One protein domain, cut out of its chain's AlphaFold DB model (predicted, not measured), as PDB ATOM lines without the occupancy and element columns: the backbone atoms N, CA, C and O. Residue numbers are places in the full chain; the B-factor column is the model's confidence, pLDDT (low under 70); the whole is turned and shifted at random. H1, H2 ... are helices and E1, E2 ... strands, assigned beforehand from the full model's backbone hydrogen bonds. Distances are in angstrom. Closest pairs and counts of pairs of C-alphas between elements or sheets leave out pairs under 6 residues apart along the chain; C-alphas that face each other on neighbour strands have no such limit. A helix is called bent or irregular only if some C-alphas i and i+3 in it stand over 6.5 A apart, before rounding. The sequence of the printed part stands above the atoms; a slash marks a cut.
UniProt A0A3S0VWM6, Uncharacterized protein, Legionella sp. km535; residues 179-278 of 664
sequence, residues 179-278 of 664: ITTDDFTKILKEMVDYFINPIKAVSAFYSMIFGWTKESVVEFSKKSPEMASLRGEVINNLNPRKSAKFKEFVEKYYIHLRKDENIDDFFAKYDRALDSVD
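AT A GLANCE: This is residues 179 to 278 of the 664 residues of an uncharacterized protein of Legionella sp. km535 (UniProt A0A3S0VWM6). A small three-stranded sheet, E1 E2 E3, has two helices packed on it, H2 towards the E3 edge and H3 towards the E1 edge. Helix H1 packs on both of these helices on their side away from the sheet, and H5 packs on H1 and H2, farther still from the sheet. The printed part has 100 residues, with five named helices and four named strands in the order H1 H2 E1 E2 E3 H3 E4 H4 H5; the class is mixed, helices and strands, and the sheet is antiparallel. The whole is compact, with a radius of gyration of the C-alphas of 12.8 A and spans of 41 by 30 by 18 A.

HOW THE PARTS SIT: H1, residues 184 to 194, is the hub, touching three helices. It touches H2, residues 198 to 208, at a steep tilt of 64 degrees, opposite ways, the closest C-alphas being those of Val 192 and Pro 198, 5.1 A apart. H1 touches H3, residues 240 to 252, at a shallow tilt of 27 degrees, opposite ways, closest at the C-alphas of Tyr 194 and Lys 242, 5.9 A. H1 touches H5, residues 270 to 277, at a steep tilt of 48 degrees, the same way, closest at the C-alphas of Thr 185 and Ala 273, 5.6 A. H5 also touches H2, closest at the C-alphas of Pro 198 and Val 277, 6.0 A. E1, E2 and E3, residues 218 to 220, 228 to 230 and 233 to 235, form a meander, each strand the antiparallel neighbour of the one before, through two hairpins. N 219 and O 229 are 3.0 A apart across E1 and E2, and N 228 and O 235 are 2.9 A apart across E2 and E3, both within hydrogen-bond range. H2 and H3 are on this sheet, with closest C-alphas Ala 204 and Ile 235 at 5.6 A and Val 218 and Lys 247 at 5.7 A; H2 and H3 are apart. E4, residues 253 to 255, pairs with no named strand. H4, residues 264 to 267, is close to but not clearly touching H2, the C-alphas of Tyr 206 and Phe 267 being 7.8 A apart. Every O i to N i+4 pair is within hydrogen-bond range in H5, 5 of 7 in H1, 6 of 7 in H2 and 7 of 9 in H3; H4 is too short for such a pair.

IN THESE COORDINATES: H1 begins at C-alpha 184, (34.601, 114.501, 10.078), and is 16.1 A long; H2 is 16.0 A. H3, 19.0 A, is irregular, with C-alphas 241 and 244 8.0 A apart. H5, 11.0 A, ends at C-alpha 277, (32.516, 117.435, -0.886).

THE WHOLE: The C-alphas of Lys 223 and Asp 260 are the two farthest apart, 41.7 A. The printed part has no cut, no link is long, and no printed residue is under 70 in pLDDT.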
ATOM      1  N   ILE A 179      37.227 109.817  14.319       95.12
ATOM      2  CA  ILE A 179      36.393 110.753  13.577       95.12
ATOM      3  C   ILE A 179      35.391 111.300  14.589       95.12
ATOM      4  O   ILE A 179      34.616 110.545  15.177       95.12
ATOM      5  N   THR A 180      35.412 112.606  14.792       93.31
ATOM      6  CA  THR A 180      34.555 113.343  15.722       93.31
ATOM      7  C   THR A 180      33.601 114.252  14.951       93.31
ATOM      8  O   THR A 180      33.771 114.491  13.753       93.31
ATOM      9  N   THR A 181      32.611 114.827  15.632       90.31
ATOM     10  CA  THR A 181      31.674 115.764  14.989       90.31
ATOM     11  C   THR A 181      32.345 117.070  14.521       90.31
ATOM     12  O   THR A 181      31.735 117.847  13.777       90.31
ATOM     13  N   ASP A 182      33.591 117.325  14.929       88.81
ATOM     14  CA  ASP A 182      34.343 118.540  14.607       88.81
ATOM     15  C   ASP A 182      35.256 118.377  13.386       88.81
ATOM     16  O   ASP A 182      35.392 119.320  12.600       88.81
ATOM     17  N   ASP A 183      35.827 117.187  13.171       91.38
ATOM     18  CA  ASP A 183      36.815 116.924  12.116       91.38
ATOM     19  C   ASP A 183      36.320 116.014  10.979       91.38
ATOM     20  O   ASP A 183      37.009 115.880   9.964       91.38
ATOM     21  N   PHE A 184      35.112 115.448  11.078       95.06
ATOM     22  CA  PHE A 184      34.601 114.501  10.078       95.06
ATOM     23  C   PHE A 184      34.581 115.031   8.644       95.06
ATOM     24  O   PHE A 184      34.827 114.261   7.721       95.06
ATOM     25  N   THR A 185      34.347 116.328   8.421       94.44
ATOM     26  CA  THR A 185      34.334 116.899   7.064       94.44
ATOM     27  C   THR A 185      35.707 116.847   6.401       94.44
ATOM     28  O   THR A 185      35.805 116.735   5.182       94.44
ATOM     29  N   LYS A 186      36.792 116.894   7.183       93.25
ATOM     30  CA  LYS A 186      38.149 116.708   6.664       93.25
ATOM     31  C   LYS A 186      38.361 115.265   6.217       93.25
ATOM     32  O   LYS A 186      38.884 115.036   5.131       93.25
ATOM     33  N   ILE A 187      37.922 114.311   7.034       94.50
ATOM     34  CA  ILE A 187      38.015 112.882   6.719       94.50
ATOM     35  C   ILE A 187      37.142 112.544   5.509       94.50
ATOM     36  O   ILE A 187      37.568 111.825   4.612       94.50
ATOM     37  N   LEU A 188      35.954 113.137   5.426       94.94
ATOM     38  CA  LEU A 188      35.048 112.975   4.300       94.94
ATOM     39  C   LEU A 188      35.660 113.489   2.988       94.94
ATOM     40  O   LEU A 188      35.556 112.809   1.973       94.94
ATOM     41  N   LYS A 189      36.373 114.625   3.008       94.25
ATOM     42  CA  LYS A 189      37.138 115.113   1.845       94.25
ATOM     43  C   LYS A 189      38.206 114.124   1.381       94.25
ATOM     44  O   LYS A 189      38.339 113.903   0.185       94.25
ATOM     45  N   GLU A 190      38.944 113.512   2.309       93.62
ATOM     46  CA  GLU A 190      39.910 112.450   1.976       93.62
ATOM     47  C   GLU A 190      39.211 111.217   1.378       93.62
ATOM     48  O   GLU A 190      39.769 110.530   0.525       93.62
ATOM     49  N   MET A 191      37.976 110.939   1.807       95.06
ATOM     50  CA  MET A 191      37.195 109.789   1.361       95.06
ATOM     51  C   MET A 191      36.690 109.917  -0.088       95.06
ATOM     52  O   MET A 191      36.508 108.897  -0.754       95.06
ATOM     53  N   VAL A 192      36.496 111.141  -0.594       94.75
ATOM     54  CA  VAL A 192      35.987 111.424  -1.955       94.75
ATOM     55  C   VAL A 192      36.774 110.693  -3.035       94.75
ATOM     56  O   VAL A 192      36.188 110.129  -3.958       94.75
ATOM     57  N   ASP A 193      38.095 110.634  -2.884       93.94
ATOM     58  CA  ASP A 193      38.997 110.045  -3.868       93.94
ATOM     59  C   ASP A 193      38.693 108.576  -4.186       93.94
ATOM     60  O   ASP A 193      39.111 108.091  -5.242       93.94
ATOM     61  N   TYR A 194      38.004 107.857  -3.300       95.69
ATOM     62  CA  TYR A 194      37.693 106.436  -3.455       95.69
ATOM     63  C   TYR A 194      36.390 106.164  -4.210       95.69
ATOM     64  O   TYR A 194      36.106 105.003  -4.498       95.69
ATOM     65  N   PHE A 195      35.621 107.196  -4.555       94.25
ATOM     66  CA  PHE A 195      34.317 107.067  -5.203       94.25
ATOM     67  C   PHE A 195      34.343 107.624  -6.626       94.25
ATOM     68  O   PHE A 195      35.161 108.474  -6.971       94.25
ATOM     69  N   ILE A 196      33.446 107.116  -7.475       89.31
ATOM     70  CA  ILE A 196      33.298 107.595  -8.862       89.31
ATOM     71  C   ILE A 196      32.704 109.010  -8.888       89.31
ATOM     72  O   ILE A 196      33.092 109.831  -9.715       89.31
ATOM     73  N   ASN A 197      31.776 109.293  -7.973       87.50
ATOM     74  CA  ASN A 197      31.148 110.598  -7.804       87.50
ATOM     75  C   ASN A 197      31.357 111.068  -6.353       87.50
ATOM     76  O   ASN A 197      31.063 110.286  -5.441       87.50
ATOM     77  N   PRO A 198      31.810 112.317  -6.126       88.12
ATOM     78  CA  PRO A 198      31.991 112.871  -4.789       88.12
ATOM     79  C   PRO A 198      30.782 112.678  -3.866       88.12
ATOM     80  O   PRO A 198      30.954 112.223  -2.735       88.12
ATOM     81  N   ILE A 199      29.553 112.896  -4.353       87.56
ATOM     82  CA  ILE A 199      28.337 112.786  -3.529       87.56
ATOM     83  C   ILE A 199      28.162 111.390  -2.913       87.56
ATOM     84  O   ILE A 199      27.660 111.249  -1.800       87.56
ATOM     85  N   LYS A 200      28.659 110.344  -3.590       88.94
ATOM     86  CA  LYS A 200      28.573 108.957  -3.113       88.94
ATOM     87  C   LYS A 200      29.467 108.687  -1.911       88.94
ATOM     88  O   LYS A 200      29.141 107.803  -1.121       88.94
ATOM     89  N   ALA A 201      30.533 109.467  -1.724       92.44
ATOM     90  CA  ALA A 201      31.326 109.411  -0.502       92.44
ATOM     91  C   ALA A 201      30.505 109.867   0.712       92.44
ATOM     92  O   ALA A 201      30.615 109.269   1.781       92.44
ATOM     93  N   VAL A 202      29.632 110.869   0.535       91.00
ATOM     94  CA  VAL A 202      28.716 111.340   1.583       91.00
ATOM     95  C   VAL A 202      27.728 110.236   1.952       91.00
ATOM     96  O   VAL A 202      27.632 109.879   3.125       91.00
ATOM     97  N   SER A 203      27.059 109.633   0.965       87.62
ATOM     98  CA  SER A 203      26.149 108.503   1.199       87.62
ATOM     99  C   SER A 203      26.863 107.365   1.938       87.62
ATOM    100  O   SER A 203      26.413 106.923   2.992       87.62
ATOM    101  N   ALA A 204      28.032 106.943   1.448       90.88
ATOM    102  CA  ALA A 204      28.807 105.875   2.069       90.88
ATOM    103  C   ALA A 204      29.223 106.197   3.514       90.88
ATOM    104  O   ALA A 204      29.150 105.320   4.373       90.88
ATOM    105  N   PHE A 205      29.615 107.440   3.807       93.50
ATOM    106  CA  PHE A 205      29.954 107.870   5.164       93.50
ATOM    107  C   PHE A 205      28.778 107.655   6.127       93.50
ATOM    108  O   PHE A 205      28.946 107.018   7.169       93.50
ATOM    109  N   TYR A 206      27.579 108.115   5.756       90.00
ATOM    110  CA  TYR A 206      26.386 107.992   6.599       90.00
ATOM    111  C   TYR A 206      25.803 106.577   6.662       90.00
ATOM    112  O   TYR A 206      25.091 106.273   7.614       90.00
ATOM    113  N   SER A 207      26.126 105.689   5.718       87.00
ATOM    114  CA  SER A 207      25.871 104.250   5.886       87.00
ATOM    115  C   SER A 207      26.816 103.619   6.895       87.00
ATOM    116  O   SER A 207      26.393 102.871   7.770       87.00
ATOM    117  N   MET A 208      28.110 103.921   6.798       90.75
ATOM    118  CA  MET A 208      29.111 103.288   7.653       90.75
ATOM    119  C   MET A 208      29.020 103.753   9.106       90.75
ATOM    120  O   MET A 208      29.401 102.997   9.994       90.75
ATOM    121  N   ILE A 209      28.529 104.968   9.368       90.88
ATOM    122  CA  ILE A 209      28.647 105.646  10.666       90.88
ATOM    123  C   ILE A 209      28.185 104.814  11.876       90.88
ATOM    124  O   ILE A 209      28.837 104.848  12.918       90.88
ATOM    125  N   PHE A 210      27.125 104.012  11.739       85.81
ATOM    126  CA  PHE A 210      26.618 103.150  12.816       85.81
ATOM    127  C   PHE A 210      27.533 101.953  13.109       85.81
ATOM    128  O   PHE A 210      27.613 101.478  14.242       85.81
ATOM    129  N   GLY A 211      28.233 101.457  12.088       87.31
ATOM    130  CA  GLY A 211      29.102 100.287  12.168       87.31
ATOM    131  C   GLY A 211      30.594 100.610  12.234       87.31
ATOM    132  O   GLY A 211      31.387  99.689  12.443       87.31
ATOM    133  N   TRP A 212      31.001 101.868  12.034       93.38
ATOM    134  CA  TRP A 212      32.396 102.281  11.853       93.38
ATOM    135  C   TRP A 212      33.113 102.497  13.194       93.38
ATOM    136  O   TRP A 212      33.308 103.602  13.681       93.38
ATOM    137  N   THR A 213      33.504 101.385  13.797       91.94
ATOM    138  CA  THR A 213      34.127 101.225  15.113       91.94
ATOM    139  C   THR A 213      35.609 100.841  15.008       91.94
ATOM    140  O   THR A 213      36.181 100.727  13.918       91.94
ATOM    141  N   LYS A 214      36.254 100.612  16.160       89.94
ATOM    142  CA  LYS A 214      37.662 100.202  16.235       89.94
ATOM    143  C   LYS A 214      37.925  98.822  15.619       89.94
ATOM    144  O   LYS A 214      39.051  98.554  15.215       89.94
ATOM    145  N   GLU A 215      36.900  97.984  15.501       90.00
ATOM    146  CA  GLU A 215      36.987  96.621  14.967       90.00
ATOM    147  C   GLU A 215      36.414  96.502  13.547       90.00
ATOM    148  O   GLU A 215      36.267  95.397  13.033       90.00
ATOM    149  N   SER A 216      36.031  97.607  12.901       90.50
ATOM    150  CA  SER A 216      35.416  97.548  11.571       90.50
ATOM    151  C   SER A 216      36.373  97.011  10.522       90.50
ATOM    152  O   SER A 216      37.497  97.490  10.413       90.50
ATOM    153  N   VAL A 217      35.904  96.069   9.715       92.62
ATOM    154  CA  VAL A 217      36.644  95.499   8.588       92.62
ATOM    155  C   VAL A 217      35.811  95.720   7.335       92.62
ATOM    156  O   VAL A 217      34.589  95.562   7.373       92.62
ATOM    157  N   VAL A 218      36.470  96.109   6.245       94.31
ATOM    158  CA  VAL A 218      35.813  96.249   4.939       94.31
ATOM    159  C   VAL A 218      35.956  94.954   4.158       94.31
ATOM    160  O   VAL A 218      37.067  94.436   3.990       94.31
ATOM    161  N   GLU A 219      34.839  94.462   3.639       93.88
ATOM    162  CA  GLU A 219      34.770  93.268   2.802       93.88
ATOM    163  C   GLU A 219      34.303  93.646   1.399       93.88
ATOM    164  O   GLU A 219      33.259  94.268   1.239       93.88
ATOM    165  N   PHE A 220      35.070  93.297   0.366       93.00
ATOM    166  CA  PHE A 220      34.689  93.584  -1.020       93.00
ATOM    167  C   PHE A 220      33.831  92.468  -1.604       93.00
ATOM    168  O   PHE A 220      34.088  91.282  -1.375       93.00
ATOM    169  N   SER A 221      32.847  92.847  -2.415       90.69
ATOM    170  CA  SER A 221      32.048  91.874  -3.152       90.69
ATOM    171  C   SER A 221      32.904  91.170  -4.203       90.69
ATOM    172  O   SER A 221      33.591  91.797  -5.007       90.69
ATOM    173  N   LYS A 222      32.812  89.836  -4.245       88.62
ATOM    174  CA  LYS A 222      33.442  89.027  -5.301       88.62
ATOM    175  C   LYS A 222      32.741  89.175  -6.656       88.62
ATOM    176  O   LYS A 222      33.336  88.845  -7.674       88.62
ATOM    177  N   LYS A 223      31.474  89.606  -6.660       89.88
ATOM    178  CA  LYS A 223      30.641  89.730  -7.869       89.88
ATOM    179  C   LYS A 223      30.674  91.138  -8.470       89.88
ATOM    180  O   LYS A 223      30.506  91.268  -9.675       89.88
ATOM    181  N   SER A 224      30.903  92.147  -7.634       89.50
ATOM    182  CA  SER A 224      30.792  93.566  -7.981       89.50
ATOM    183  C   SER A 224      31.965  94.336  -7.370       89.50
ATOM    184  O   SER A 224      31.900  94.691  -6.192       89.50
ATOM    185  N   PRO A 225      33.065  94.566  -8.108       86.88
ATOM    186  CA  PRO A 225      34.276  95.199  -7.571       86.88
ATOM    187  C   PRO A 225      34.082  96.664  -7.123       86.88
ATOM    188  O   PRO A 225      34.916  97.207  -6.399       86.88
ATOM    189  N   GLU A 226      32.981  97.293  -7.529       90.88
ATOM    190  CA  GLU A 226      32.487  98.609  -7.112       90.88
ATOM    191  C   GLU A 226      31.690  98.599  -5.794       90.88
ATOM    192  O   GLU A 226      31.215  99.653  -5.353       90.88
ATOM    193  N   MET A 227      31.537  97.429  -5.163       92.50
ATOM    194  CA  MET A 227      30.791  97.247  -3.921       92.50
ATOM    195  C   MET A 227      31.666  96.702  -2.793       92.50
ATOM    196  O   MET A 227      32.484  95.793  -2.973       92.50
ATOM    197  N   ALA A 228      31.419  97.209  -1.593       93.81
ATOM    198  CA  ALA A 228      31.954  96.670  -0.355       93.81
ATOM    199  C   ALA A 228      30.870  96.613   0.722       93.81
ATOM    200  O   ALA A 228      29.781  97.157   0.556       93.81
ATOM    201  N   SER A 229      31.175  95.972   1.841       92.88
ATOM    202  CA  SER A 229      30.343  95.991   3.032       92.88
ATOM    203  C   SER A 229      31.159  96.243   4.287       92.88
ATOM    204  O   SER A 229      32.306  95.803   4.399       92.88
ATOM    205  N   LEU A 230      30.538  96.921   5.247       92.69
ATOM    206  CA  LEU A 230      31.067  97.148   6.585       92.69
ATOM    207  C   LEU A 230      29.982  96.773   7.597       92.69
ATOM    208  O   LEU A 230      28.950  97.428   7.670       92.69
ATOM    209  N   ARG A 231      30.195  95.690   8.356       87.00
ATOM    210  CA  ARG A 231      29.211  95.155   9.326       87.00
ATOM    211  C   ARG A 231      27.792  94.965   8.754       87.00
ATOM    212  O   ARG A 231      26.809  95.212   9.440       87.00
ATOM    213  N   GLY A 232      27.692  94.511   7.505       82.75
ATOM    214  CA  GLY A 232      26.416  94.294   6.813       82.75
ATOM    215  C   GLY A 232      25.879  95.514   6.057       82.75
ATOM    216  O   GLY A 232      25.053  95.336   5.166       82.75
ATOM    217  N   GLU A 233      26.392  96.718   6.323       85.62
ATOM    218  CA  GLU A 233      26.041  97.921   5.563       85.62
ATOM    219  C   GLU A 233      26.732  97.919   4.204       85.62
ATOM    220  O   GLU A 233      27.947  97.719   4.117       85.62
ATOM    221  N   VAL A 234      25.960  98.141   3.142       87.94
ATOM    222  CA  VAL A 234      26.441  98.092   1.758       87.94
ATOM    223  C   VAL A 234      27.000  99.451   1.336       87.94
ATOM    224  O   VAL A 234      26.341 100.481   1.455       87.94
ATOM    225  N   ILE A 235      28.209  99.440   0.781       91.31
ATOM    226  CA  ILE A 235      28.912 100.599   0.231       91.31
ATOM    227  C   ILE A 235      28.985 100.419  -1.286       91.31
ATOM    228  O   ILE A 235      29.576  99.454  -1.767       91.31
ATOM    229  N   ASN A 236      28.412 101.359  -2.037       89.50
ATOM    230  CA  ASN A 236      28.307 101.300  -3.499       89.50
ATOM    231  C   ASN A 236      29.096 102.426  -4.180       89.50
ATOM    232  O   ASN A 236      29.394 103.446  -3.560       89.50
ATOM    233  N   ASN A 237      29.318 102.292  -5.493       91.06
ATOM    234  CA  ASN A 237      29.969 103.294  -6.354       91.06
ATOM    235  C   ASN A 237      31.443 103.558  -6.008       91.06
ATOM    236  O   ASN A 237      31.958 104.662  -6.227       91.06
ATOM    237  N   LEU A 238      32.123 102.542  -5.475       93.25
ATOM    238  CA  LEU A 238      33.560 102.595  -5.244       93.25
ATOM    239  C   LEU A 238      34.307 102.587  -6.574       93.25
ATOM    240  O   LEU A 238      33.905 101.929  -7.529       93.25
ATOM    241  N   ASN A 239      35.433 103.290  -6.616       93.81
ATOM    242  CA  ASN A 239      36.391 103.194  -7.703       93.81
ATOM    243  C   ASN A 239      37.197 101.889  -7.547       93.81
ATOM    244  O   ASN A 239      38.053 101.822  -6.655       93.81
ATOM    245  N   PRO A 240      37.019 100.882  -8.428       90.81
ATOM    246  CA  PRO A 240      37.651  99.571  -8.260       90.81
ATOM    247  C   PRO A 240      39.183  99.620  -8.212       90.81
ATOM    248  O   PRO A 240      39.832  98.780  -7.592       90.81
ATOM    249  N   ARG A 241      39.796 100.637  -8.837       93.56
ATOM    250  CA  ARG A 241      41.259 100.814  -8.856       93.56
ATOM    251  C   ARG A 241      41.826 101.256  -7.509       93.56
ATOM    252  O   ARG A 241      43.039 101.226  -7.321       93.56
ATOM    253  N   LYS A 242      40.973 101.703  -6.586       94.19
ATOM    254  CA  LYS A 242      41.373 102.205  -5.271       94.19
ATOM    255  C   LYS A 242      40.826 101.361  -4.116       94.19
ATOM    256  O   LYS A 242      41.013 101.761  -2.974       94.19
ATOM    257  N   SER A 243      40.239 100.189  -4.371       90.81
ATOM    258  CA  SER A 243      39.637  99.331  -3.336       90.81
ATOM    259  C   SER A 243      40.602  98.991  -2.192       90.81
ATOM    260  O   SER A 243      40.262  99.176  -1.028       90.81
ATOM    261  N   ALA A 244      41.847  98.598  -2.487       91.00
ATOM    262  CA  ALA A 244      42.842  98.330  -1.440       91.00
ATOM    263  C   ALA A 244      43.106  99.564  -0.553       91.00
ATOM    264  O   ALA A 244      43.059  99.471   0.672       91.00
ATOM    265  N   LYS A 245      43.275 100.740  -1.172       94.44
ATOM    266  CA  LYS A 245      43.483 102.007  -0.454       94.44
ATOM    267  C   LYS A 245      42.243 102.449   0.325       94.44
ATOM    268  O   LYS A 245      42.376 103.000   1.408       94.44
ATOM    269  N   PHE A 246      41.045 102.187  -0.195       95.31
ATOM    270  CA  PHE A 246      39.794 102.452   0.512       95.31
ATOM    271  C   PHE A 246      39.679 101.593   1.774       95.31
ATOM    272  O   PHE A 246      39.326 102.105   2.830       95.31
ATOM    273  N   LYS A 247      40.038 100.307   1.696       95.06
ATOM    274  CA  LYS A 247      40.080  99.432   2.872       95.06
ATOM    275  C   LYS A 247      41.078  99.935   3.910       95.06
ATOM    276  O   LYS A 247      40.703 100.080   5.068       95.06
ATOM    277  N   GLU A 248      42.300 100.268   3.499       93.44
ATOM    278  CA  GLU A 248      43.297 100.878   4.390       93.44
ATOM    279  C   GLU A 248      42.778 102.173   5.031       93.44
ATOM    280  O   GLU A 248      42.981 102.399   6.221       93.44
ATOM    281  N   PHE A 249      42.077 103.008   4.261       95.12
ATOM    282  CA  PHE A 249      41.463 104.235   4.751       95.12
ATOM    283  C   PHE A 249      40.376 103.952   5.795       95.12
ATOM    284  O   PHE A 249      40.451 104.469   6.905       95.12
ATOM    285  N   VAL A 250      39.390 103.107   5.491       94.81
ATOM    286  CA  VAL A 250      38.288 102.817   6.421       94.81
ATOM    287  C   VAL A 250      38.804 102.146   7.692       94.81
ATOM    288  O   VAL A 250      38.412 102.524   8.793       94.81
ATOM    289  N   GLU A 251      39.741 101.206   7.567       93.50
ATOM    290  CA  GLU A 251      40.327 100.487   8.703       93.50
ATOM    291  C   GLU A 251      41.365 101.318   9.481       93.50
ATOM    292  O   GLU A 251      41.815 100.898  10.547       93.50
ATOM    293  N   LYS A 252      41.717 102.517   9.000       92.88
ATOM    294  CA  LYS A 252      42.524 103.508   9.726       92.88
ATOM    295  C   LYS A 252      41.684 104.376  10.661       92.88
ATOM    296  O   LYS A 252      42.234 104.875  11.641       92.88
ATOM    297  N   TYR A 253      40.394 104.565  10.392       95.50
ATOM    298  CA  TYR A 253      39.535 105.486  11.142       95.50
ATOM    299  C   TYR A 253      38.415 104.767  11.914       95.50
ATOM    300  O   TYR A 253      38.127 103.595  11.672       95.50
ATOM    301  N   TYR A 254      37.794 105.464  12.871       95.06
ATOM    302  CA  TYR A 254      36.563 105.034  13.541       95.06
ATOM    303  C   TYR A 254      35.766 106.224  14.093       95.06
ATOM    304  O   TYR A 254      36.344 107.240  14.468       95.06
ATOM    305  N   ILE A 255      34.447 106.085  14.204       94.81
ATOM    306  CA  ILE A 255      33.554 107.090  14.790       94.81
ATOM    307  C   ILE A 255      33.729 107.126  16.307       94.81
ATOM    308  O   ILE A 255      33.621 106.111  16.998       94.81
ATOM    309  N   HIS A 256      33.979 108.320  16.834       92.88
ATOM    310  CA  HIS A 256      34.089 108.583  18.258       92.88
ATOM    311  C   HIS A 256      33.104 109.669  18.678       92.88
ATOM    312  O   HIS A 256      33.066 110.749  18.096       92.88
ATOM    313  N   LEU A 257      32.341 109.365  19.724       87.31
ATOM    314  CA  LEU A 257      31.377 110.261  20.350       87.31
ATOM    315  C   LEU A 257      31.842 110.577  21.771       87.31
ATOM    316  O   LEU A 257      32.262 109.670  22.501       87.31
ATOM    317  N   ARG A 258      31.761 111.850  22.166       83.38
ATOM    318  CA  ARG A 258      31.894 112.258  23.570       83.38
ATOM    319  C   ARG A 258      30.680 111.812  24.388       83.38
ATOM    320  O   ARG A 258      29.681 111.348  23.848       83.38
ATOM    321  N   LYS A 259      30.766 111.940  25.718       76.94
ATOM    322  CA  LYS A 259      29.697 111.515  26.647       76.94
ATOM    323  C   LYS A 259      28.363 112.236  26.409       76.94
ATOM    324  O   LYS A 259      27.318 111.685  26.734       76.94
ATOM    325  N   ASP A 260      28.421 113.454  25.890       73.94
ATOM    326  CA  ASP A 260      27.303 114.345  25.584       73.94
ATOM    327  C   ASP A 260      26.933 114.374  24.091       73.94
ATOM    328  O   ASP A 260      26.001 115.073  23.711       73.94
ATOM    329  N   GLU A 261      27.620 113.595  23.251       79.56
ATOM    330  CA  GLU A 261      27.343 113.499  21.815       79.56
ATOM    331  C   GLU A 261      26.645 112.180  21.467       79.56
ATOM    332  O   GLU A 261      26.774 111.160  22.147       79.56
ATOM    333  N   ASN A 262      25.927 112.181  20.350       81.56
ATOM    334  CA  ASN A 262      25.347 110.986  19.755       81.56
ATOM    335  C   ASN A 262      25.473 111.009  18.219       81.56
ATOM    336  O   ASN A 262      25.877 112.002  17.618       81.56
ATOM    337  N   ILE A 263      25.144 109.893  17.561       82.62
ATOM    338  CA  ILE A 263      25.290 109.753  16.101       82.62
ATOM    339  C   ILE A 263      24.479 110.822  15.338       82.62
ATOM    340  O   ILE A 263      24.927 111.290  14.288       82.62
ATOM    341  N   ASP A 264      23.333 111.264  15.870       77.94
ATOM    342  CA  ASP A 264      22.489 112.303  15.258       77.94
ATOM    343  C   ASP A 264      23.232 113.635  15.091       77.94
ATOM    344  O   ASP A 264      22.924 114.385  14.169       77.94
ATOM    345  N   ASP A 265      24.261 113.914  15.898       81.38
ATOM    346  CA  ASP A 265      25.060 115.139  15.781       81.38
ATOM    347  C   ASP A 265      25.865 115.196  14.470       81.38
ATOM    348  O   ASP A 265      26.134 116.282  13.948       81.38
ATOM    349  N   PHE A 266      26.205 114.043  13.881       87.06
ATOM    350  CA  PHE A 266      26.776 113.985  12.531       87.06
ATOM    351  C   PHE A 266      25.717 114.254  11.460       87.06
ATOM    352  O   PHE A 266      25.989 114.960  10.488       87.06
ATOM    353  N   PHE A 267      24.510 113.708  11.622       82.88
ATOM    354  CA  PHE A 267      23.395 113.935  10.698       82.88
ATOM    355  C   PHE A 267      22.896 115.386  10.742       82.88
ATOM    356  O   PHE A 267      22.554 115.961   9.710       82.88
ATOM    357  N   ALA A 268      22.931 116.019  11.915       77.12
ATOM    358  CA  ALA A 268      22.623 117.433  12.100       77.12
ATOM    359  C   ALA A 268      23.545 118.352  11.283       77.12
ATOM    360  O   ALA A 268      23.141 119.457  10.927       77.12
ATOM    361  N   LYS A 269      24.765 117.878  10.988       82.94
ATOM    362  CA  LYS A 269      25.810 118.553  10.207       82.94
ATOM    363  C   LYS A 269      25.894 118.029   8.755       82.94
ATOM    364  O   LYS A 269      26.942 118.158   8.119       82.94
ATOM    365  N   TYR A 270      24.826 117.414   8.229       84.44
ATOM    366  CA  TYR A 270      24.781 116.878   6.857       84.44
ATOM    367  C   TYR A 270      25.045 117.935   5.780       84.44
ATOM    368  O   TYR A 270      25.726 117.683   4.791       84.44
ATOM    369  N   ASP A 271      24.561 119.145   6.020       77.81
ATOM    370  CA  ASP A 271      24.847 120.340   5.238       77.81
ATOM    371  C   ASP A 271      26.356 120.577   5.065       77.81
ATOM    372  O   ASP A 271      26.848 120.699   3.943       77.81
ATOM    373  N   ARG A 272      27.108 120.538   6.170       84.62
ATOM    374  CA  ARG A 272      28.568 120.675   6.178       84.62
ATOM    375  C   ARG A 272      29.253 119.506   5.476       84.62
ATOM    376  O   ARG A 272      30.326 119.701   4.910       84.62
ATOM    377  N   ALA A 273      28.665 118.311   5.537       88.88
ATOM    378  CA  ALA A 273      29.164 117.132   4.839       88.88
ATOM    379  C   ALA A 273      29.097 117.340   3.320       88.88
ATOM    380  O   ALA A 273      30.121 117.231   2.643       88.88
ATOM    381  N   LEU A 274      27.925 117.735   2.814       85.50
ATOM    382  CA  LEU A 274      27.704 118.049   1.404       85.50
ATOM    383  C   LEU A 274      28.636 119.165   0.927       85.50
ATOM    384  O   LEU A 274      29.398 118.947  -0.008       85.50
ATOM    385  N   ASP A 275      28.674 120.304   1.624       83.88
ATOM    386  CA  ASP A 275      29.506 121.451   1.224       83.88
ATOM    387  C   ASP A 275      31.005 121.153   1.246       83.88
ATOM    388  O   ASP A 275      31.791 121.776   0.529       83.88
ATOM    389  N   SER A 276      31.431 120.215   2.094       87.50
ATOM    390  CA  SER A 276      32.828 119.792   2.132       87.50
ATOM    391  C   SER A 276      33.234 119.002   0.891       87.50
ATOM    392  O   SER A 276      34.411 119.011   0.539       87.50
ATOM    393  N   VAL A 277      32.281 118.349   0.230       87.38
ATOM    394  CA  VAL A 277      32.516 117.435  -0.886       87.38
ATOM    395  C   VAL A 277      32.168 118.078  -2.225       87.38
ATOM    396  O   VAL A 277      32.969 118.014  -3.154       87.38
ATOM    397  N   ASP A 278      31.002 118.712  -2.311       83.31
ATOM    398  CA  ASP A 278      30.496 119.397  -3.496       83.31
ATOM    399  C   ASP A 278      29.591 120.564  -3.068       83.31
ATOM    400  O   ASP A 278      28.395 120.409  -2.805       83.31
TER     401      ASP A 278